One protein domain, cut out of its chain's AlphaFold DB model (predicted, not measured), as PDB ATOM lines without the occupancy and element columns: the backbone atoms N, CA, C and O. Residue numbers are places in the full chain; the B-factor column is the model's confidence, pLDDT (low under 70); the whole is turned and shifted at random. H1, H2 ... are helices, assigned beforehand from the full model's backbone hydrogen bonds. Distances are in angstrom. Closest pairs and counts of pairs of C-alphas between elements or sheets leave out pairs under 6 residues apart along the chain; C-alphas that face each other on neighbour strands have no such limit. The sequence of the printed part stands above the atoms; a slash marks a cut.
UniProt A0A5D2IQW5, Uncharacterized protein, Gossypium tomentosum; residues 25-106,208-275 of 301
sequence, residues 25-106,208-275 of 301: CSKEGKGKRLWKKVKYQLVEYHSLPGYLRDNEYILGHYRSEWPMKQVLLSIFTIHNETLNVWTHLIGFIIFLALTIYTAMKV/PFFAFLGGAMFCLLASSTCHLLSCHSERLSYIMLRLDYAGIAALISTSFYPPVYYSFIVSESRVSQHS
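This is residues 25 to 106 and 208 to 275 of the 301 residues of an uncharacterized protein of Gossypium tomentosum (UniProt A0A5D2IQW5). Three long helices, H3, H4 and H5, lie side by side in a row with H4 in the middle, and short H2 crosses one end. An arm sticks out at either end of this body: residues 25 to 38 of H1 beyond a long loop, and residues 263 to 275, mostly H6, which carries on past H5. The printed part has 150 residues with six named helices, H1 to H6 in chain order, and no named strand: all helix. It is a rod spanning 89 by 34 by 24 A, only just loose, close to extended, with a radius of gyration of the C-alphas of 22.2 A.

Start at H1, residues 25 to 39, which touches no helix. H2, residues 68 to 76, only just touches H3, residues 82 to 104, with 3 pairs of C-alphas within 8 A, through residues 82 to 86 of H3 alone; the closest C-alphas, Ile 75 and Thr 82, are 6.8 A apart, and the lines are about perpendicular at 81 degrees. After the cut, look at the hub, H4, residues 208 to 229: it touches H3 at a shallow tilt of 25 degrees, opposite ways, closest at the C-alphas of Val 85 and Ser 224, 4.5 A. H4 and H5, residues 234 to 255, are a helical hairpin, closest at the C-alphas of Cys 219 and Gly 247, 3.9 A. Residues 208 to 212 of H4 touch H6, residues 257 to 274, closest at the C-alphas of Pro 208 and Pro 258, 4.9 A. Every O i to N i+4 pair is within hydrogen-bond range in H3, H4, H5 and H6; in H1 10 of 11 are, in H2 3 of 5.

Find C-alpha 25 at (26.740, -19.463, -15.090), where H1 begins. H3 runs 32.2 A, H4 31.2 A and H5 31.6 A; H6 ends at C-alpha 274, (-59.514, -40.217, 3.952).

The C-alphas farthest apart, Cys 25 and Ser 275, are 91.4 A apart. Residues 107 to 207 are not printed, and C-alphas 106 and 208 stand 15.2 A apart across the cut. The link from H1 to H2 is long; pLDDT is under 70 at residues 25 to 40, 105 to 106 and 265 to 275.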
ATOM      1  N   CYS A  25      28.136 -19.744 -14.726       41.28
ATOM      2  CA  CYS A  25      26.740 -19.463 -15.090       41.28
ATOM      3  C   CYS A  25      25.863 -20.739 -15.124       41.28
ATOM      4  O   CYS A  25      24.703 -20.736 -14.702       41.28
ATOM      5  N   SER A  26      26.430 -21.885 -15.528       46.28
ATOM      6  CA  SER A  26      25.707 -23.169 -15.539       46.28
ATOM      7  C   SER A  26      25.531 -23.785 -14.136       46.28
ATOM      8  O   SER A  26      24.545 -24.486 -13.876       46.28
ATOM      9  N   LYS A  27      26.449 -23.505 -13.197       48.56
ATOM     10  CA  LYS A  27      26.355 -23.945 -11.790       48.56
ATOM     11  C   LYS A  27      25.311 -23.150 -11.002       48.56
ATOM     12  O   LYS A  27      24.600 -23.738 -10.187       48.56
ATOM     13  N   GLU A  28      25.145 -21.861 -11.292       50.84
ATOM     14  CA  GLU A  28      24.190 -20.996 -10.590       50.84
ATOM     15  C   GLU A  28      22.723 -21.385 -10.870       50.84
ATOM     16  O   GLU A  28      21.891 -21.442  -9.958       50.84
ATOM     17  N   GLY A  29      22.404 -21.754 -12.118       54.50
ATOM     18  CA  GLY A  29      21.082 -22.270 -12.495       54.50
ATOM     19  C   GLY A  29      20.783 -23.660 -11.918       54.50
ATOM     20  O   GLY A  29      19.661 -23.927 -11.474       54.50
ATOM     21  N   LYS A  30      21.795 -24.538 -11.862       54.31
ATOM     22  CA  LYS A  30      21.685 -25.871 -11.242       54.31
ATOM     23  C   LYS A  30      21.490 -25.777  -9.728       54.31
ATOM     24  O   LYS A  30      20.603 -26.452  -9.210       54.31
ATOM     25  N   GLY A  31      22.228 -24.900  -9.045       59.59
ATOM     26  CA  GLY A  31      22.098 -24.650  -7.605       59.59
ATOM     27  C   GLY A  31      20.719 -24.113  -7.219       59.59
ATOM     28  O   GLY A  31      20.078 -24.673  -6.334       59.59
ATOM     29  N   LYS A  32      20.195 -23.117  -7.950       59.62
ATOM     30  CA  LYS A  32      18.835 -22.574  -7.738       59.62
ATOM     31  C   LYS A  32      17.740 -23.627  -7.959       59.62
ATOM     32  O   LYS A  32      16.734 -23.637  -7.248       59.62
ATOM     33  N   ARG A  33      17.921 -24.529  -8.932       60.62
ATOM     34  CA  ARG A  33      16.984 -25.633  -9.206       60.62
ATOM     35  C   ARG A  33      17.053 -26.722  -8.131       60.62
ATOM     36  O   ARG A  33      16.003 -27.230  -7.744       60.62
ATOM     37  N   LEU A  34      18.246 -27.038  -7.624       61.41
ATOM     38  CA  LEU A  34      18.435 -27.974  -6.512       61.41
ATOM     39  C   LEU A  34      17.847 -27.418  -5.209       61.41
ATOM     40  O   LEU A  34      17.086 -28.114  -4.553       61.41
ATOM     41  N   TRP A  35      18.110 -26.149  -4.890       59.50
ATOM     42  CA  TRP A  35      17.543 -25.464  -3.723       59.50
ATOM     43  C   TRP A  35      16.020 -25.399  -3.768       59.50
ATOM     44  O   TRP A  35      15.365 -25.667  -2.767       59.50
ATOM     45  N   LYS A  36      15.432 -25.121  -4.941       59.72
ATOM     46  CA  LYS A  36      13.981 -25.257  -5.123       59.72
ATOM     47  C   LYS A  36      13.524 -26.692  -4.858       59.72
ATOM     48  O   LYS A  36      12.529 -26.871  -4.183       59.72
ATOM     49  N   LYS A  37      14.241 -27.710  -5.341       58.81
ATOM     50  CA  LYS A  37      13.877 -29.121  -5.123       58.81
ATOM     51  C   LYS A  37      13.946 -29.534  -3.643       58.81
ATOM     52  O   LYS A  37      13.078 -30.270  -3.201       58.81
ATOM     53  N   VAL A  38      14.926 -29.026  -2.894       60.72
ATOM     54  CA  VAL A  38      15.078 -29.259  -1.443       60.72
ATOM     55  C   VAL A  38      14.015 -28.503  -0.639       60.72
ATOM     56  O   VAL A  38      13.460 -29.052   0.303       60.72
ATOM     57  N   LYS A  39      13.658 -27.275  -1.045       63.03
ATOM     58  CA  LYS A  39      12.623 -26.471  -0.372       63.03
ATOM     59  C   LYS A  39      11.232 -27.124  -0.401       63.03
ATOM     60  O   LYS A  39      10.421 -26.852   0.472       63.03
ATOM     61  N   TYR A  40      10.963 -27.975  -1.390       67.50
ATOM     62  CA  TYR A  40       9.683 -28.677  -1.552       67.50
ATOM     63  C   TYR A  40       9.813 -30.179  -1.288       67.50
ATOM     64  O   TYR A  40       9.097 -30.989  -1.875       67.50
ATOM     65  N   GLN A  41      10.761 -30.567  -0.437       76.69
ATOM     66  CA  GLN A  41      10.856 -31.934   0.049       76.69
ATOM     67  C   GLN A  41       9.785 -32.184   1.116       76.69
ATOM     68  O   GLN A  41       9.306 -31.251   1.763       76.69
ATOM     69  N   LEU A  42       9.370 -33.441   1.258       86.12
ATOM     70  CA  LEU A  42       8.423 -33.827   2.290       86.12
ATOM     71  C   LEU A  42       9.082 -33.696   3.667       86.12
ATOM     72  O   LEU A  42      10.259 -34.017   3.831       86.12
ATOM     73  N   VAL A  43       8.307 -33.205   4.627       86.50
ATOM     74  CA  VAL A  43       8.777 -32.754   5.939       86.50
ATOM     75  C   VAL A  43       8.294 -33.721   7.030       86.50
ATOM     76  O   VAL A  43       7.253 -34.368   6.884       86.50
ATOM     77  N   GLU A  44       9.066 -33.845   8.111       88.19
ATOM     78  CA  GLU A  44       8.701 -34.619   9.305       88.19
ATOM     79  C   GLU A  44       7.804 -33.813  10.254       88.19
ATOM     80  O   GLU A  44       7.845 -32.577  10.270       88.19
ATOM     81  N   TYR A  45       7.026 -34.510  11.087       89.00
ATOM     82  CA  TYR A  45       6.027 -33.909  11.978       89.00
ATOM     83  C   TYR A  45       6.596 -32.800  12.879       89.00
ATOM     84  O   TYR A  45       6.036 -31.707  12.988       89.00
ATOM     85  N   HIS A  46       7.765 -33.032  13.481       85.19
ATOM     86  CA  HIS A  46       8.390 -32.084  14.410       85.19
ATOM     87  C   HIS A  46       8.873 -30.786  13.752       85.19
ATOM     88  O   HIS A  46       9.039 -29.777  14.440       85.19
ATOM     89  N   SER A  47       9.059 -30.790  12.434       85.00
ATOM     90  CA  SER A  47       9.442 -29.619  11.638       85.00
ATOM     91  C   SER A  47       8.253 -28.851  11.051       85.00
ATOM     92  O   SER A  47       8.455 -27.813  10.425       85.00
ATOM     93  N   LEU A  48       7.014 -29.316  11.260       85.88
ATOM     94  CA  LEU A  48       5.824 -28.637  10.747       85.88
ATOM     95  C   LEU A  48       5.491 -27.366  11.532       85.88
ATOM     96  O   LEU A  48       5.678 -27.336  12.755       85.88
ATOM     97  N   PRO A  49       4.918 -26.347  10.872       87.06
ATOM     98  CA  PRO A  49       4.301 -25.227  11.564       87.06
ATOM     99  C   PRO A  49       3.069 -25.695  12.355       87.06
ATOM    100  O   PRO A  49       2.403 -26.659  11.979       87.06
ATOM    101  N   GLY A  50       2.747 -25.002  13.451       83.69
ATOM    102  CA  GLY A  50       1.717 -25.438  14.403       83.69
ATOM    103  C   GLY A  50       0.329 -25.668  13.793       83.69
ATOM    104  O   GLY A  50      -0.358 -26.593  14.200       83.69
ATOM    105  N   TYR A  51      -0.059 -24.897  12.771       85.69
ATOM    106  CA  TYR A  51      -1.366 -25.035  12.115       85.69
ATOM    107  C   TYR A  51      -1.506 -26.297  11.238       85.69
ATOM    108  O   TYR A  51      -2.625 -26.648  10.880       85.69
ATOM    109  N   LEU A  52      -0.401 -26.972  10.886       86.50
ATOM    110  CA  LEU A  52      -0.402 -28.241  10.134       86.50
ATOM    111  C   LEU A  52      -0.193 -29.470  11.029       86.50
ATOM    112  O   LEU A  52      -0.227 -30.590  10.528       86.50
ATOM    113  N   ARG A  53       0.062 -29.282  12.331       85.69
ATOM    114  CA  ARG A  53       0.253 -30.379  13.291       85.69
ATOM    115  C   ARG A  53      -1.094 -30.882  13.787       85.69
ATOM    116  O   ARG A  53      -1.518 -30.573  14.894       85.69
ATOM    117  N   ASP A  54      -1.755 -31.651  12.943       83.50
ATOM    118  CA  ASP A  54      -3.060 -32.247  13.210       83.50
ATOM    119  C   ASP A  54      -2.962 -33.523  14.059       83.50
ATOM    120  O   ASP A  54      -3.705 -33.689  15.025       83.50
ATOM    121  N   ASN A  55      -2.025 -34.409  13.720       88.56
ATOM    122  CA  ASN A  55      -1.932 -35.747  14.287       88.56
ATOM    123  C   ASN A  55      -0.475 -36.138  14.585       88.56
ATOM    124  O   ASN A  55       0.321 -36.334  13.673       88.56
ATOM    125  N   GLU A  56      -0.146 -36.309  15.867       87.44
ATOM    126  CA  GLU A  56       1.199 -36.678  16.342       87.44
ATOM    127  C   GLU A  56       1.653 -38.093  15.956       87.44
ATOM    128  O   GLU A  56       2.852 -38.374  15.949       87.44
ATOM    129  N   TYR A  57       0.720 -38.981  15.602       89.75
ATOM    130  CA  TYR A  57       1.027 -40.360  15.215       89.75
ATOM    131  C   TYR A  57       1.515 -40.476  13.764       89.75
ATOM    132  O   TYR A  57       2.097 -41.496  13.385       89.75
ATOM    133  N   ILE A  58       1.297 -39.448  12.937       88.38
ATOM    134  CA  ILE A  58       1.809 -39.401  11.567       88.38
ATOM    135  C   ILE A  58       3.172 -38.720  11.624       88.38
ATOM    136  O   ILE A  58       3.285 -37.521  11.828       88.38
ATOM    137  N   LEU A  59       4.236 -39.501  11.454       86.31
ATOM    138  CA  LEU A  59       5.591 -39.023  11.743       86.31
ATOM    139  C   LEU A  59       6.230 -38.236  10.584       86.31
ATOM    140  O   LEU A  59       7.156 -37.454  10.802       86.31
ATOM    141  N   GLY A  60       5.744 -38.387   9.347       88.88
ATOM    142  CA  GLY A  60       6.346 -37.719   8.192       88.88
ATOM    143  C   GLY A  60       5.504 -37.733   6.922       88.88
ATOM    144  O   GLY A  60       4.307 -37.993   6.954       88.88
ATOM    145  N   HIS A  61       6.156 -37.456   5.790       89.50
ATOM    146  CA  HIS A  61       5.527 -37.300   4.470       89.50
ATOM    147  C   HIS A  61       4.557 -36.110   4.357       89.50
ATOM    148  O   HIS A  61       3.631 -36.130   3.540       89.50
ATOM    149  N   TYR A  62       4.794 -35.050   5.130       90.19
ATOM    150  CA  TYR A  62       3.985 -33.840   5.069       90.19
ATOM    151  C   TYR A  62       4.444 -32.879   3.974       90.19
ATOM    152  O   TYR A  62       5.632 -32.760   3.665       90.19
ATOM    153  N   ARG A  63       3.490 -32.130   3.423       90.31
ATOM    154  CA  ARG A  63       3.742 -30.995   2.526       90.31
ATOM    155  C   ARG A  63       3.644 -29.706   3.343       90.31
ATOM    156  O   ARG A  63       2.652 -29.517   4.038       90.31
ATOM    157  N   SER A  64       4.625 -28.813   3.229       87.25
ATOM    158  CA  SER A  64       4.644 -27.540   3.965       87.25
ATOM    159  C   SER A  64       5.070 -26.392   3.055       87.25
ATOM    160  O   SER A  64       6.158 -26.427   2.488       87.25
ATOM    161  N   GLU A  65       4.210 -25.384   2.912       85.75
ATOM    162  CA  GLU A  65       4.441 -24.140   2.160       85.75
ATOM    163  C   GLU A  65       4.811 -24.338   0.676       85.75
ATOM    164  O   GLU A  65       5.655 -23.641   0.100       85.75
ATOM    165  N   TRP A  66       4.177 -25.315   0.024       85.81
ATOM    166  CA  TRP A  66       4.385 -25.571  -1.403       85.81
ATOM    167  C   TRP A  66       3.665 -24.522  -2.267       85.81
ATOM    168  O   TRP A  66       2.559 -24.111  -1.931       85.81
ATOM    169  N   PRO A  67       4.219 -24.115  -3.424       87.81
ATOM    170  CA  PRO A  67       3.578 -23.151  -4.316       87.81
ATOM    171  C   PRO A  67       2.377 -23.774  -5.039       87.81
ATOM    172  O   PRO A  67       2.431 -24.946  -5.415       87.81
ATOM    173  N   MET A  68       1.340 -22.980  -5.344       87.38
ATOM    174  CA  MET A  68       0.059 -23.465  -5.903       87.38
ATOM    175  C   MET A  68       0.199 -24.485  -7.038       87.38
ATOM    176  O   MET A  68      -0.479 -25.505  -7.046       87.38
ATOM    177  N   LYS A  69       1.107 -24.250  -7.994       88.94
ATOM    178  CA  LYS A  69       1.308 -25.171  -9.126       88.94
ATOM    179  C   LYS A  69       1.779 -26.555  -8.676       88.94
ATOM    180  O   LYS A  69       1.340 -27.554  -9.229       88.94
ATOM    181  N   GLN A  70       2.669 -26.615  -7.689       88.75
ATOM    182  CA  GLN A  70       3.156 -27.885  -7.147       88.75
ATOM    183  C   GLN A  70       2.117 -28.541  -6.252       88.75
ATOM    184  O   GLN A  70       1.986 -29.754  -6.288       88.75
ATOM    185  N   VAL A  71       1.342 -27.749  -5.512       91.25
ATOM    186  CA  VAL A  71       0.214 -28.252  -4.728       91.25
ATOM    187  C   VAL A  71      -0.809 -28.935  -5.635       91.25
ATOM    188  O   VAL A  71      -1.172 -30.077  -5.387       91.25
ATOM    189  N   LEU A  72      -1.195 -28.313  -6.749       90.94
ATOM    190  CA  LEU A  72      -2.114 -28.935  -7.706       90.94
ATOM    191  C   LEU A  72      -1.522 -30.199  -8.346       90.94
ATOM    192  O   LEU A  72      -2.205 -31.210  -8.445       90.94
ATOM    193  N   LEU A  73      -0.243 -30.171  -8.736       90.19
ATOM    194  CA  LEU A  73       0.436 -31.353  -9.283       90.19
ATOM    195  C   LEU A  73       0.649 -32.459  -8.243       90.19
ATOM    196  O   LEU A  73       0.799 -33.622  -8.617       90.19
ATOM    197  N   SER A  74       0.636 -32.120  -6.953       91.94
ATOM    198  CA  SER A  74       0.863 -33.089  -5.883       91.94
ATOM    199  C   SER A  74      -0.260 -34.114  -5.754       91.94
ATOM    200  O   SER A  74      -0.022 -35.171  -5.186       91.94
ATOM    201  N   ILE A  75      -1.418 -33.883  -6.384       92.62
ATOM    202  CA  ILE A  75      -2.489 -34.881  -6.498       92.62
ATOM    203  C   ILE A  75      -2.005 -36.210  -7.107       92.62
ATOM    204  O   ILE A  75      -2.518 -37.272  -6.764       92.62
ATOM    205  N   PHE A  76      -0.978 -36.164  -7.966       92.69
ATOM    206  CA  PHE A  76      -0.349 -37.336  -8.589       92.69
ATOM    207  C   PHE A  76       0.907 -37.821  -7.849       92.69
ATOM    208  O   PHE A  76       1.655 -38.648  -8.368       92.69
ATOM    209  N   THR A  77       1.173 -37.296  -6.654       88.44
ATOM    210  CA  THR A  77       2.325 -37.661  -5.822       88.44
ATOM    211  C   THR A  77       1.859 -38.267  -4.502       88.44
ATOM    212  O   THR A  77       0.758 -37.989  -4.037       88.44
ATOM    213  N   ILE A  78       2.699 -39.104  -3.894       90.94
ATOM    214  CA  ILE A  78       2.389 -39.758  -2.619       90.94
ATOM    215  C   ILE A  78       2.827 -38.851  -1.466       90.94
ATOM    216  O   ILE A  78       3.983 -38.435  -1.395       90.94
ATOM    217  N   HIS A  79       1.898 -38.561  -0.566       91.56
ATOM    218  CA  HIS A  79       2.061 -37.782   0.654       91.56
ATOM    219  C   HIS A  79       0.998 -38.207   1.682       91.56
ATOM    220  O   HIS A  79       0.064 -38.946   1.361       91.56
ATOM    221  N   ASN A  80       1.115 -37.724   2.917       91.25
ATOM    222  CA  ASN A  80       0.208 -38.060   4.022       91.25
ATOM    223  C   ASN A  80      -1.288 -37.822   3.693       91.25
ATOM    224  O   ASN A  80      -2.137 -38.635   4.032       91.25
ATOM    225  N   GLU A  81      -1.596 -36.760   2.944       92.88
ATOM    226  CA  GLU A  81      -2.972 -36.409   2.551       92.88
ATOM    227  C   GLU A  81      -3.472 -37.092   1.267       92.88
ATOM    228  O   GLU A  81      -4.583 -36.806   0.819       92.88
ATOM    229  N   THR A  82      -2.673 -37.937   0.600       93.50
ATOM    230  CA  THR A  82      -3.045 -38.465  -0.730       93.50
ATOM    231  C   THR A  82      -4.361 -39.233  -0.651       93.50
ATOM    232  O   THR A  82      -5.263 -38.983  -1.446       93.50
ATOM    233  N   LEU A  83      -4.519 -40.110   0.340       93.44
ATOM    234  CA  LEU A  83      -5.761 -40.867   0.511       93.44
ATOM    235  C   LEU A  83      -6.955 -39.962   0.833       93.44
ATOM    236  O   LEU A  83      -8.024 -40.174   0.268       93.44
ATOM    237  N   ASN A  84      -6.778 -38.922   1.650       94.81
ATOM    238  CA  ASN A  84      -7.843 -37.964   1.958       94.81
ATOM    239  C   ASN A  84      -8.307 -37.228   0.689       94.81
ATOM    240  O   ASN A  84      -9.496 -37.171   0.390       94.81
ATOM    241  N   VAL A  85      -7.374 -36.759  -0.147       96.38
ATOM    242  CA  VAL A  85      -7.719 -36.107  -1.424       96.38
ATOM    243  C   VAL A  85      -8.455 -37.068  -2.363       96.38
ATOM    244  O   VAL A  85      -9.494 -36.707  -2.924       96.38
ATOM    245  N   TRP A  86      -7.929 -38.286  -2.540       94.62
ATOM    246  CA  TRP A  86      -8.443 -39.248  -3.520       94.62
ATOM    247  C   TRP A  86      -9.773 -39.880  -3.112       94.62
ATOM    248  O   TRP A  86     -10.640 -40.036  -3.966       94.62
ATOM    249  N   THR A  87      -9.972 -40.212  -1.836       96.06
ATOM    250  CA  THR A  87     -11.242 -40.788  -1.357       96.06
ATOM    251  C   THR A  87     -12.412 -39.835  -1.599       96.06
ATOM    252  O   THR A  87     -13.421 -40.233  -2.187       96.06
ATOM    253  N   HIS A  88     -12.249 -38.553  -1.264       96.38
ATOM    254  CA  HIS A  88     -13.261 -37.530  -1.516       96.38
ATOM    255  C   HIS A  88     -13.430 -37.217  -3.011       96.38
ATOM    256  O   HIS A  88     -14.560 -37.064  -3.478       96.38
ATOM    257  N   LEU A  89     -12.342 -37.189  -3.792       95.94
ATOM    258  CA  LEU A  89     -12.418 -36.960  -5.241       95.94
ATOM    259  C   LEU A  89     -13.135 -38.100  -5.977       95.94
ATOM    260  O   LEU A  89     -13.975 -37.848  -6.840       95.94
ATOM    261  N   ILE A  90     -12.841 -39.353  -5.624       95.69
ATOM    262  CA  ILE A  90     -13.537 -40.528  -6.167       95.69
ATOM    263  C   ILE A  90     -15.016 -40.470  -5.786       95.69
ATOM    264  O   ILE A  90     -15.874 -40.666  -6.646       95.69
ATOM    265  N   GLY A  91     -15.325 -40.129  -4.530       93.19
ATOM    266  CA  GLY A  91     -16.698 -39.889  -4.091       93.19
ATOM    267  C   GLY A  91     -17.401 -38.841  -4.957       93.19
ATOM    268  O   GLY A  91     -18.503 -39.087  -5.447       93.19
ATOM    269  N   PHE A  92     -16.759 -37.696  -5.203       97.12
ATOM    270  CA  PHE A  92     -17.303 -36.645  -6.065       97.12
ATOM    271  C   PHE A  92     -17.604 -37.166  -7.476       97.12
ATOM    272  O   PHE A  92     -18.687 -36.913  -7.997       97.12
ATOM    273  N   ILE A  93     -16.687 -37.933  -8.076       94.50
ATOM    274  CA  ILE A  93     -16.882 -38.525  -9.408       94.50
ATOM    275  C   ILE A  93     -18.076 -39.488  -9.412       94.50
ATOM    276  O   ILE A  93     -18.872 -39.456 -10.350       94.50
ATOM    277  N   ILE A  94     -18.246 -40.306  -8.367       94.44
ATOM    278  CA  ILE A  94     -19.399 -41.211  -8.232       94.44
ATOM    279  C   ILE A  94     -20.707 -40.415  -8.156       94.44
ATOM    280  O   ILE A  94     -21.642 -40.707  -8.900       94.44
ATOM    281  N   PHE A  95     -20.783 -39.387  -7.307       90.38
ATOM    282  CA  PHE A  95     -21.982 -38.548  -7.183       90.38
ATOM    283  C   PHE A  95     -22.268 -37.733  -8.450       90.38
ATOM    284  O   PHE A  95     -23.430 -37.575  -8.831       90.38
ATOM    285  N   LEU A  96     -21.234 -37.272  -9.151       93.38
ATOM    286  CA  LEU A  96     -21.363 -36.634 -10.458       93.38
ATOM    287  C   LEU A  96     -21.919 -37.620 -11.493       93.38
ATOM    288  O   LEU A  96     -22.876 -37.294 -12.193       93.38
ATOM    289  N   ALA A  97     -21.373 -38.836 -11.559       90.62
ATOM    290  CA  ALA A  97     -21.858 -39.884 -12.452       90.62
ATOM    291  C   ALA A  97     -23.308 -40.272 -12.132       90.62
ATOM    292  O   ALA A  97     -24.109 -40.408 -13.051       90.62
ATOM    293  N   LEU A  98     -23.678 -40.374 -10.852       87.88
ATOM    294  CA  LEU A  98     -25.060 -40.592 -10.411       87.88
ATOM    295  C   LEU A  98     -25.980 -39.436 -10.809       87.88
ATOM    296  O   LEU A  98     -27.105 -39.676 -11.245       87.88
ATOM    297  N   THR A  99     -25.513 -38.195 -10.700       88.69
ATOM    298  CA  THR A  99     -26.275 -37.003 -11.097       88.69
ATOM    299  C   THR A  99     -26.514 -36.984 -12.599       88.69
ATOM    300  O   THR A  99     -27.654 -36.825 -13.033       88.69
ATOM    301  N   ILE A 100     -25.468 -37.221 -13.394       88.12
ATOM    302  CA  ILE A 100     -25.554 -37.320 -14.854       88.12
ATOM    303  C   ILE A 100     -26.437 -38.502 -15.248       88.12
ATOM    304  O   ILE A 100     -27.331 -38.334 -16.067       88.12
ATOM    305  N   TYR A 101     -26.252 -39.676 -14.645       86.56
ATOM    306  CA  TYR A 101     -27.092 -40.845 -14.887       86.56
ATOM    307  C   TYR A 101     -28.553 -40.534 -14.585       86.56
ATOM    308  O   TYR A 101     -29.405 -40.813 -15.417       86.56
ATOM    309  N   THR A 102     -28.844 -39.907 -13.445       82.62
ATOM    310  CA  THR A 102     -30.206 -39.520 -13.066       82.62
ATOM    311  C   THR A 102     -30.777 -38.517 -14.059       82.62
ATOM    312  O   THR A 102     -31.913 -38.699 -14.477       82.62
ATOM    313  N   ALA A 103     -29.990 -37.526 -14.491       83.12
ATOM    314  CA  ALA A 103     -30.375 -36.516 -15.475       83.12
ATOM    315  C   ALA A 103     -30.553 -37.082 -16.900       83.12
ATOM    316  O   ALA A 103     -31.447 -36.654 -17.618       83.12
ATOM    317  N   MET A 104     -29.748 -38.062 -17.317       79.38
ATOM    318  CA  MET A 104     -29.804 -38.696 -18.645       79.38
ATOM    319  C   MET A 104     -30.845 -39.816 -18.718       79.38
ATOM    320  O   MET A 104     -31.509 -39.985 -19.738       79.38
ATOM    321  N   LYS A 105     -31.025 -40.565 -17.622       67.31
ATOM    322  CA  LYS A 105     -32.168 -41.461 -17.397       67.31
ATOM    323  C   LYS A 105     -33.457 -40.690 -17.093       67.31
ATOM    324  O   LYS A 105     -34.481 -41.320 -16.843       67.31
ATOM    325  N   VAL A 106     -33.442 -39.365 -17.249       57.03
ATOM    326  CA  VAL A 106     -34.604 -38.586 -17.688       57.03
ATOM    327  C   VAL A 106     -34.661 -38.550 -19.232       57.03
ATOM    328  O   VAL A 106     -34.514 -37.478 -19.820       57.03
ATOM    329  N   PRO A 208     -35.729 -32.430  -4.987       85.25
ATOM    330  CA  PRO A 208     -35.118 -32.742  -3.693       85.25
ATOM    331  C   PRO A 208     -33.930 -33.703  -3.820       85.25
ATOM    332  O   PRO A 208     -32.944 -33.562  -3.104       85.25
ATOM    333  N   PHE A 209     -33.982 -34.647  -4.770       84.88
ATOM    334  CA  PHE A 209     -32.854 -35.535  -5.057       84.88
ATOM    335  C   PHE A 209     -31.673 -34.768  -5.653       84.88
ATOM    336  O   PHE A 209     -30.542 -34.981  -5.232       84.88
ATOM    337  N   PHE A 210     -31.918 -33.850  -6.594       87.75
ATOM    338  CA  PHE A 210     -30.850 -33.022  -7.165       87.75
ATOM    339  C   PHE A 210     -30.240 -32.059  -6.139       87.75
ATOM    340  O   PHE A 210     -29.035 -31.828  -6.177       87.75
ATOM    341  N   ALA A 211     -31.030 -31.552  -5.188       90.81
ATOM    342  CA  ALA A 211     -30.521 -30.761  -4.069       90.81
ATOM    343  C   ALA A 211     -29.592 -31.587  -3.160       90.81
ATOM    344  O   ALA A 211     -28.504 -31.125  -2.814       90.81
ATOM    345  N   PHE A 212     -29.978 -32.825  -2.825       89.81
ATOM    346  CA  PHE A 212     -29.118 -33.753  -2.082       89.81
ATOM    347  C   PHE A 212     -27.817 -34.062  -2.837       89.81
ATOM    348  O   PHE A 212     -26.732 -33.878  -2.287       89.81
ATOM    349  N   LEU A 213     -27.919 -34.465  -4.108       90.75
ATOM    350  CA  LEU A 213     -26.763 -34.777  -4.953       90.75
ATOM    351  C   LEU A 213     -25.822 -33.570  -5.091       90.75
ATOM    352  O   LEU A 213     -24.612 -33.719  -4.943       90.75
ATOM    353  N   GLY A 214     -26.371 -32.371  -5.298       93.12
ATOM    354  CA  GLY A 214     -25.600 -31.130  -5.355       93.12
ATOM    355  C   GLY A 214     -24.885 -30.810  -4.039       93.12
ATOM    356  O   GLY A 214     -23.704 -30.465  -4.058       93.12
ATOM    357  N   GLY A 215     -25.557 -30.981  -2.895       94.19
ATOM    358  CA  GLY A 215     -24.936 -30.806  -1.576       94.19
ATOM    359  C   GLY A 215     -23.809 -31.811  -1.308       94.19
ATOM    360  O   GLY A 215     -22.741 -31.420  -0.841       94.19
ATOM    361  N   ALA A 216     -23.998 -33.080  -1.682       94.56
ATOM    362  CA  ALA A 216     -22.959 -34.110  -1.592       94.56
ATOM    363  C   ALA A 216     -21.751 -33.797  -2.483       94.56
ATOM    364  O   ALA A 216     -20.610 -33.873  -2.027       94.56
ATOM    365  N   MET A 217     -21.988 -33.378  -3.728       97.38
ATOM    366  CA  MET A 217     -20.924 -32.960  -4.643       97.38
ATOM    367  C   MET A 217     -20.139 -31.759  -4.101       97.38
ATOM    368  O   MET A 217     -18.910 -31.769  -4.147       97.38
ATOM    369  N   PHE A 218     -20.826 -30.748  -3.561       96.50
ATOM    370  CA  PHE A 218     -20.178 -29.590  -2.944       96.50
ATOM    371  C   PHE A 218     -19.315 -29.995  -1.742       96.50
ATOM    372  O   PHE A 218     -18.155 -29.600  -1.674       96.50
ATOM    373  N   CYS A 219     -19.841 -30.833  -0.842       97.81
ATOM    374  CA  CYS A 219     -19.110 -31.330   0.324       97.81
ATOM    375  C   CYS A 219     -17.835 -32.093  -0.065       97.81
ATOM    376  O   CYS A 219     -16.755 -31.799   0.441       97.81
ATOM    377  N   LEU A 220     -17.941 -33.046  -0.994       97.19
ATOM    378  CA  LEU A 220     -16.813 -33.885  -1.410       97.19
ATOM    379  C   LEU A 220     -15.733 -33.074  -2.138       97.19
ATOM    380  O   LEU A 220     -14.540 -33.277  -1.904       97.19
ATOM    381  N   LEU A 221     -16.136 -32.121  -2.982       96.62
ATOM    382  CA  LEU A 221     -15.197 -31.242  -3.675       96.62
ATOM    383  C   LEU A 221     -14.508 -30.265  -2.713       96.62
ATOM    384  O   LEU A 221     -13.296 -30.062  -2.827       96.62
ATOM    385  N   ALA A 222     -15.256 -29.676  -1.775       96.50
ATOM    386  CA  ALA A 222     -14.711 -28.789  -0.749       96.50
ATOM    387  C   ALA A 222     -13.665 -29.516   0.108       96.50
ATOM    388  O   ALA A 222     -12.558 -29.004   0.266       96.50
ATOM    389  N   SER A 223     -13.966 -30.740   0.546       96.88
ATOM    390  CA  SER A 223     -13.047 -31.566   1.335       96.88
ATOM    391  C   SER A 223     -11.787 -31.960   0.559       96.88
ATOM    392  O   SER A 223     -10.667 -31.724   1.015       96.88
ATOM    393  N   SER A 224     -11.936 -32.447  -0.681       97.12
ATOM    394  CA  SER A 224     -10.787 -32.782  -1.538       97.12
ATOM    395  C   SER A 224      -9.898 -31.555  -1.800       97.12
ATOM    396  O   SER A 224      -8.671 -31.632  -1.704       97.12
ATOM    397  N   THR A 225     -10.508 -30.388  -2.045       95.44
ATOM    398  CA  THR A 225      -9.793 -29.112  -2.218       95.44
ATOM    399  C   THR A 225      -9.102 -28.671  -0.927       95.44
ATOM    400  O   THR A 225      -7.980 -28.171  -0.987       95.44
ATOM    401  N   CYS A 226      -9.718 -28.889   0.236       95.31
ATOM    402  CA  CYS A 226      -9.132 -28.591   1.539       95.31
ATOM    403  C   CYS A 226      -7.857 -29.402   1.783       95.31
ATOM    404  O   CYS A 226      -6.789 -28.815   1.982       95.31
ATOM    405  N   HIS A 227      -7.919 -30.727   1.662       94.44
ATOM    406  CA  HIS A 227      -6.749 -31.596   1.832       94.44
ATOM    407  C   HIS A 227      -5.672 -31.357   0.764       94.44
ATOM    408  O   HIS A 227      -4.477 -31.530   1.015       94.44
ATOM    409  N   LEU A 228      -6.060 -30.912  -0.434       94.62
ATOM    410  CA  LEU A 228      -5.104 -30.541  -1.471       94.62
ATOM    411  C   LEU A 228      -4.402 -29.220  -1.137       94.62
ATOM    412  O   LEU A 228      -3.178 -29.173  -1.175       94.62
ATOM    413  N   LEU A 229      -5.152 -28.166  -0.799       94.19
ATOM    414  CA  LEU A 229      -4.651 -26.789  -0.700       94.19
ATOM    415  C   LEU A 229      -4.154 -26.371   0.691       94.19
ATOM    416  O   LEU A 229      -3.468 -25.349   0.797       94.19
ATOM    417  N   SER A 230      -4.447 -27.137   1.745       91.44
ATOM    418  CA  SER A 230      -4.096 -26.770   3.129       91.44
ATOM    419  C   SER A 230      -2.596 -26.585   3.367       91.44
ATOM    420  O   SER A 230      -2.198 -25.800   4.222       91.44
ATOM    421  N   CYS A 231      -1.736 -27.220   2.572       89.88
ATOM    422  CA  CYS A 231      -0.289 -27.083   2.720       89.88
ATOM    423  C   CYS A 231       0.294 -25.785   2.135       89.88
ATOM    424  O   CYS A 231       1.460 -25.495   2.387       89.88
ATOM    425  N   HIS A 232      -0.461 -25.004   1.350       91.50
ATOM    426  CA  HIS A 232       0.091 -23.845   0.635       91.50
ATOM    427  C   HIS A 232       0.419 -22.663   1.559       91.50
ATOM    428  O   HIS A 232       1.480 -22.053   1.453       91.50
ATOM    429  N   SER A 233      -0.529 -22.276   2.413       91.31
ATOM    430  CA  SER A 233      -0.419 -21.114   3.300       91.31
ATOM    431  C   SER A 233      -1.449 -21.225   4.416       91.31
ATOM    432  O   SER A 233      -2.570 -21.666   4.167       91.31
ATOM    433  N   GLU A 234      -1.102 -20.747   5.607       91.50
ATOM    434  CA  GLU A 234      -1.988 -20.693   6.776       91.50
ATOM    435  C   GLU A 234      -3.352 -20.050   6.464       91.50
ATOM    436  O   GLU A 234      -4.398 -20.606   6.791       91.50
ATOM    437  N   ARG A 235      -3.368 -18.922   5.735       92.50
ATOM    438  CA  ARG A 235      -4.621 -18.245   5.351       92.50
ATOM    439  C   ARG A 235      -5.504 -19.117   4.463       92.50
ATOM    440  O   ARG A 235      -6.718 -19.141   4.642       92.50
ATOM    441  N   LEU A 236      -4.901 -19.804   3.491       92.12
ATOM    442  CA  LEU A 236      -5.640 -20.660   2.566       92.12
ATOM    443  C   LEU A 236      -6.160 -21.904   3.283       92.12
ATOM    444  O   LEU A 236      -7.320 -22.249   3.098       92.12
ATOM    445  N   SER A 237      -5.338 -22.517   4.139       93.12
ATOM    446  CA  SER A 237      -5.740 -23.639   4.988       93.12
ATOM    447  C   SER A 237      -6.947 -23.278   5.847       93.12
ATOM    448  O   SER A 237      -7.958 -23.970   5.808       93.12
ATOM    449  N   TYR A 238      -6.906 -22.130   6.521       94.19
ATOM    450  CA  TYR A 238      -8.017 -21.664   7.346       94.19
ATOM    451  C   TYR A 238      -9.313 -21.429   6.553       94.19
ATOM    452  O   TYR A 238     -10.394 -21.833   6.988       94.19
ATOM    453  N   ILE A 239      -9.231 -20.786   5.381       95.81
ATOM    454  CA  ILE A 239     -10.402 -20.547   4.521       95.81
ATOM    455  C   ILE A 239     -10.967 -21.872   4.001       95.81
ATOM    456  O   ILE A 239     -12.181 -22.072   4.030       95.81
ATOM    457  N   MET A 240     -10.103 -22.776   3.543       94.44
ATOM    458  CA  MET A 240     -10.520 -24.063   2.992       94.44
ATOM    459  C   MET A 240     -11.110 -24.979   4.060       94.44
ATOM    460  O   MET A 240     -12.118 -25.625   3.801       94.44
ATOM    461  N   LEU A 241     -10.572 -24.957   5.278       93.75
ATOM    462  CA  LEU A 241     -11.130 -25.690   6.410       93.75
ATOM    463  C   LEU A 241     -12.545 -25.198   6.754       93.75
ATOM    464  O   LEU A 241     -13.448 -25.992   6.993       93.75
ATOM    465  N   ARG A 242     -12.778 -23.878   6.720       96.56
ATOM    466  CA  ARG A 242     -14.129 -23.315   6.887       96.56
ATOM    467  C   ARG A 242     -15.077 -23.730   5.766       96.56
ATOM    468  O   ARG A 242     -16.245 -23.997   6.038       96.56
ATOM    469  N   LEU A 243     -14.588 -23.765   4.527       96.19
ATOM    470  CA  LEU A 243     -15.368 -24.221   3.380       96.19
ATOM    471  C   LEU A 243     -15.732 -25.705   3.507       96.19
ATOM    472  O   LEU A 243     -16.859 -26.073   3.189       96.19
ATOM    473  N   ASP A 244     -14.822 -26.533   4.014       97.00
ATOM    474  CA  ASP A 244     -15.062 -27.956   4.252       97.00
ATOM    475  C   ASP A 244     -16.140 -28.176   5.327       97.00
ATOM    476  O   ASP A 244     -17.132 -28.871   5.096       97.00
ATOM    477  N   TYR A 245     -16.057 -27.452   6.450       96.19
ATOM    478  CA  TYR A 245     -17.122 -27.454   7.464       96.19
ATOM    479  C   TYR A 245     -18.471 -26.971   6.914       96.19
ATOM    480  O   TYR A 245     -19.516 -27.538   7.245       96.19
ATOM    481  N   ALA A 246     -18.470 -25.952   6.049       96.38
ATOM    482  CA  ALA A 246     -19.679 -25.518   5.354       96.38
ATOM    483  C   ALA A 246     -20.212 -26.604   4.400       96.38
ATOM    484  O   ALA A 246     -21.425 -26.764   4.275       96.38
ATOM    485  N   GLY A 247     -19.325 -27.378   3.771       96.62
ATOM    486  CA  GLY A 247     -19.655 -28.547   2.959       96.62
ATOM    487  C   GLY A 247     -20.404 -29.617   3.746       96.62
ATOM    488  O   GLY A 247     -21.470 -30.056   3.314       96.62
ATOM    489  N   ILE A 248     -19.905 -29.973   4.931       96.50
ATOM    490  CA  ILE A 248     -20.563 -30.934   5.831       96.50
ATOM    491  C   ILE A 248     -21.957 -30.431   6.224       96.50
ATOM    492  O   ILE A 248     -22.939 -31.169   6.118       96.50
ATOM    493  N   ALA A 249     -22.072 -29.161   6.621       96.06
ATOM    494  CA  ALA A 249     -23.358 -28.558   6.964       96.06
ATOM    495  C   ALA A 249     -24.338 -28.558   5.775       96.06
ATOM    496  O   ALA A 249     -25.522 -28.859   5.947       96.06
ATOM    497  N   ALA A 250     -23.851 -28.270   4.564       93.50
ATOM    498  CA  ALA A 250     -24.650 -28.310   3.346       93.50
ATOM    499  C   ALA A 250     -25.145 -29.730   3.035       93.50
ATOM    500  O   ALA A 250     -26.331 -29.895   2.761       93.50
ATOM    501  N   LEU A 251     -24.282 -30.749   3.132       94.56
ATOM    502  CA  LEU A 251     -24.661 -32.153   2.934       94.56
ATOM    503  C   LEU A 251     -25.725 -32.600   3.943       94.56
ATOM    504  O   LEU A 251     -26.723 -33.208   3.552       94.56
ATOM    505  N   ILE A 252     -25.549 -32.268   5.224       93.12
ATOM    506  CA  ILE A 252     -26.538 -32.575   6.264       93.12
ATOM    507  C   ILE A 252     -27.875 -31.907   5.920       93.12
ATOM    508  O   ILE A 252     -28.897 -32.587   5.854       93.12
ATOM    509  N   SER A 253     -27.864 -30.605   5.626       93.31
ATOM    510  CA  SER A 253     -29.070 -29.838   5.298       93.31
ATOM    511  C   SER A 253     -29.824 -30.412   4.092       93.31
ATOM    512  O   SER A 253     -31.022 -30.697   4.179       93.31
ATOM    513  N   THR A 254     -29.132 -30.663   2.977       89.69
ATOM    514  CA  THR A 254     -29.784 -31.153   1.755       89.69
ATOM    515  C   THR A 254     -30.201 -32.621   1.845       89.69
ATOM    516  O   THR A 254     -31.131 -33.022   1.143       89.69
ATOM    517  N   SER A 255     -29.592 -33.425   2.727       88.19
ATOM    518  CA  SER A 255     -30.002 -34.820   2.961       88.19
ATOM    519  C   SER A 255     -31.412 -34.954   3.540       88.19
ATOM    520  O   SER A 255     -32.080 -35.960   3.294       88.19
ATOM    521  N   PHE A 256     -31.913 -33.923   4.230       86.38
ATOM    522  CA  PHE A 256     -33.284 -33.905   4.740       86.38
ATOM    523  C   PHE A 256     -34.325 -33.652   3.646       86.38
ATOM    524  O   PHE A 256     -35.490 -34.006   3.829       86.38
ATOM    525  N   TYR A 257     -33.941 -33.076   2.501       82.62
ATOM    526  CA  TYR A 257     -34.908 -32.638   1.494       82.62
ATOM    527  C   TYR A 257     -35.699 -33.809   0.886       82.62
ATOM    528  O   TYR A 257     -36.928 -33.718   0.881       82.62
ATOM    529  N   PRO A 258     -35.086 -34.920   0.414       81.75
ATOM    530  CA  PRO A 258     -35.853 -36.045  -0.119       81.75
ATOM    531  C   PRO A 258     -36.786 -36.700   0.917       81.75
ATOM    532  O   PRO A 258     -37.981 -36.786   0.630       81.75
ATOM    533  N   PRO A 259     -36.328 -37.127   2.115       76.38
ATOM    534  CA  PRO A 259     -37.205 -37.777   3.090       76.38
ATOM    535  C   PRO A 259     -38.378 -36.896   3.514       76.38
ATOM    536  O   PRO A 259     -39.512 -37.368   3.547       76.38
ATOM    537  N   VAL A 260     -38.128 -35.611   3.792       78.19
ATOM    538  CA  VAL A 260     -39.166 -34.661   4.207       78.19
ATOM    539  C   VAL A 260     -40.177 -34.455   3.082       78.19
ATOM    540  O   VAL A 260     -41.376 -34.637   3.290       78.19
ATOM    541  N   TYR A 261     -39.702 -34.157   1.870       79.31
ATOM    542  CA  TYR A 261     -40.569 -33.908   0.721       79.31
ATOM    543  C   TYR A 261     -41.457 -35.119   0.389       79.31
ATOM    544  O   TYR A 261     -42.669 -34.973   0.211       79.31
ATOM    545  N   TYR A 262     -40.885 -36.328   0.349       77.06
ATOM    546  CA  TYR A 262     -41.647 -37.535   0.016       77.06
ATOM    547  C   TYR A 262     -42.522 -38.044   1.167       77.06
ATOM    548  O   TYR A 262     -43.560 -38.652   0.913       77.06
ATOM    549  N   SER A 263     -42.176 -37.770   2.424       73.69
ATOM    550  CA  SER A 263     -43.059 -38.110   3.548       73.69
ATOM    551  C   SER A 263     -44.325 -37.252   3.526       73.69
ATOM    552  O   SER A 263     -45.434 -37.775   3.663       73.69
ATOM    553  N   PHE A 264     -44.179 -35.946   3.269       74.62
ATOM    554  CA  PHE A 264     -45.322 -35.039   3.218       74.62
ATOM    555  C   PHE A 264     -46.220 -35.282   1.998       74.62
ATOM    556  O   PHE A 264     -47.438 -35.329   2.171       74.62
ATOM    557  N   ILE A 265     -45.665 -35.567   0.808       68.50
ATOM    558  CA  ILE A 265     -46.486 -35.861  -0.386       68.50
ATOM    559  C   ILE A 265     -47.347 -37.122  -0.207       68.50
ATOM    560  O   ILE A 265     -48.502 -37.161  -0.635       68.50
ATOM    561  N   VAL A 266     -46.813 -38.142   0.472       65.06
ATOM    562  CA  VAL A 266     -47.546 -39.380   0.775       65.06
ATOM    563  C   VAL A 266     -48.619 -39.119   1.834       65.06
ATOM    564  O   VAL A 266     -49.735 -39.625   1.707       65.06
ATOM    565  N   SER A 267     -48.317 -38.305   2.851       59.09
ATOM    566  CA  SER A 267     -49.288 -37.957   3.896       59.09
ATOM    567  C   SER A 267     -50.463 -37.138   3.361       59.09
ATOM    568  O   SER A 267     -51.607 -37.443   3.678       59.09
ATOM    569  N   GLU A 268     -50.214 -36.166   2.483       56.09
ATOM    570  CA  GLU A 268     -51.256 -35.318   1.908       56.09
ATOM    571  C   GLU A 268     -52.140 -36.104   0.933       56.09
ATOM    572  O   GLU A 268     -53.356 -35.943   0.930       56.09
ATOM    573  N   SER A 269     -51.555 -37.050   0.188       52.03
ATOM    574  CA  SER A 269     -52.315 -37.990  -0.649       52.03
ATOM    575  C   SER A 269     -53.229 -38.897   0.190       52.03
ATOM    576  O   SER A 269     -54.366 -39.153  -0.200       52.03
ATOM    577  N   ARG A 270     -52.768 -39.329   1.376       47.19
ATOM    578  CA  ARG A 270     -53.551 -40.143   2.322       47.19
ATOM    579  C   ARG A 270     -54.655 -39.335   3.010       47.19
ATOM    580  O   ARG A 270     -55.776 -39.818   3.126       47.19
ATOM    581  N   VAL A 271     -54.370 -38.101   3.427       50.16
ATOM    582  CA  VAL A 271     -55.371 -37.197   4.022       50.16
ATOM    583  C   VAL A 271     -56.427 -36.817   2.986       50.16
ATOM    584  O   VAL A 271     -57.610 -36.834   3.296       50.16
ATOM    585  N   SER A 272     -56.040 -36.578   1.731       43.53
ATOM    586  CA  SER A 272     -56.993 -36.284   0.657       43.53
ATOM    587  C   SER A 272     -57.878 -37.481   0.274       43.53
ATOM    588  O   SER A 272     -58.973 -37.264  -0.235       43.53
ATOM    589  N   GLN A 273     -57.434 -38.722   0.515       44.28
ATOM    590  CA  GLN A 273     -58.237 -39.937   0.307       44.28
ATOM    591  C   GLN A 273     -59.135 -40.287   1.506       44.28
ATOM    592  O   GLN A 273     -60.218 -40.827   1.309       44.28
ATOM    593  N   HIS A 274     -58.729 -39.953   2.735       42.47
ATOM    594  CA  HIS A 274     -59.514 -40.217   3.952       42.47
ATOM    595  C   HIS A 274     -60.304 -39.005   4.466       42.47
ATOM    596  O   HIS A 274     -60.998 -39.095   5.479       42.47
ATOM    597  N   SER A 275     -60.215 -37.850   3.813       38.72
ATOM    598  CA  SER A 275     -60.948 -36.650   4.204       38.72
ATOM    599  C   SER A 275     -61.434 -35.901   2.968       38.72
ATOM    600  O   SER A 275     -60.731 -35.066   2.404       38.72
TER     601      SER A 275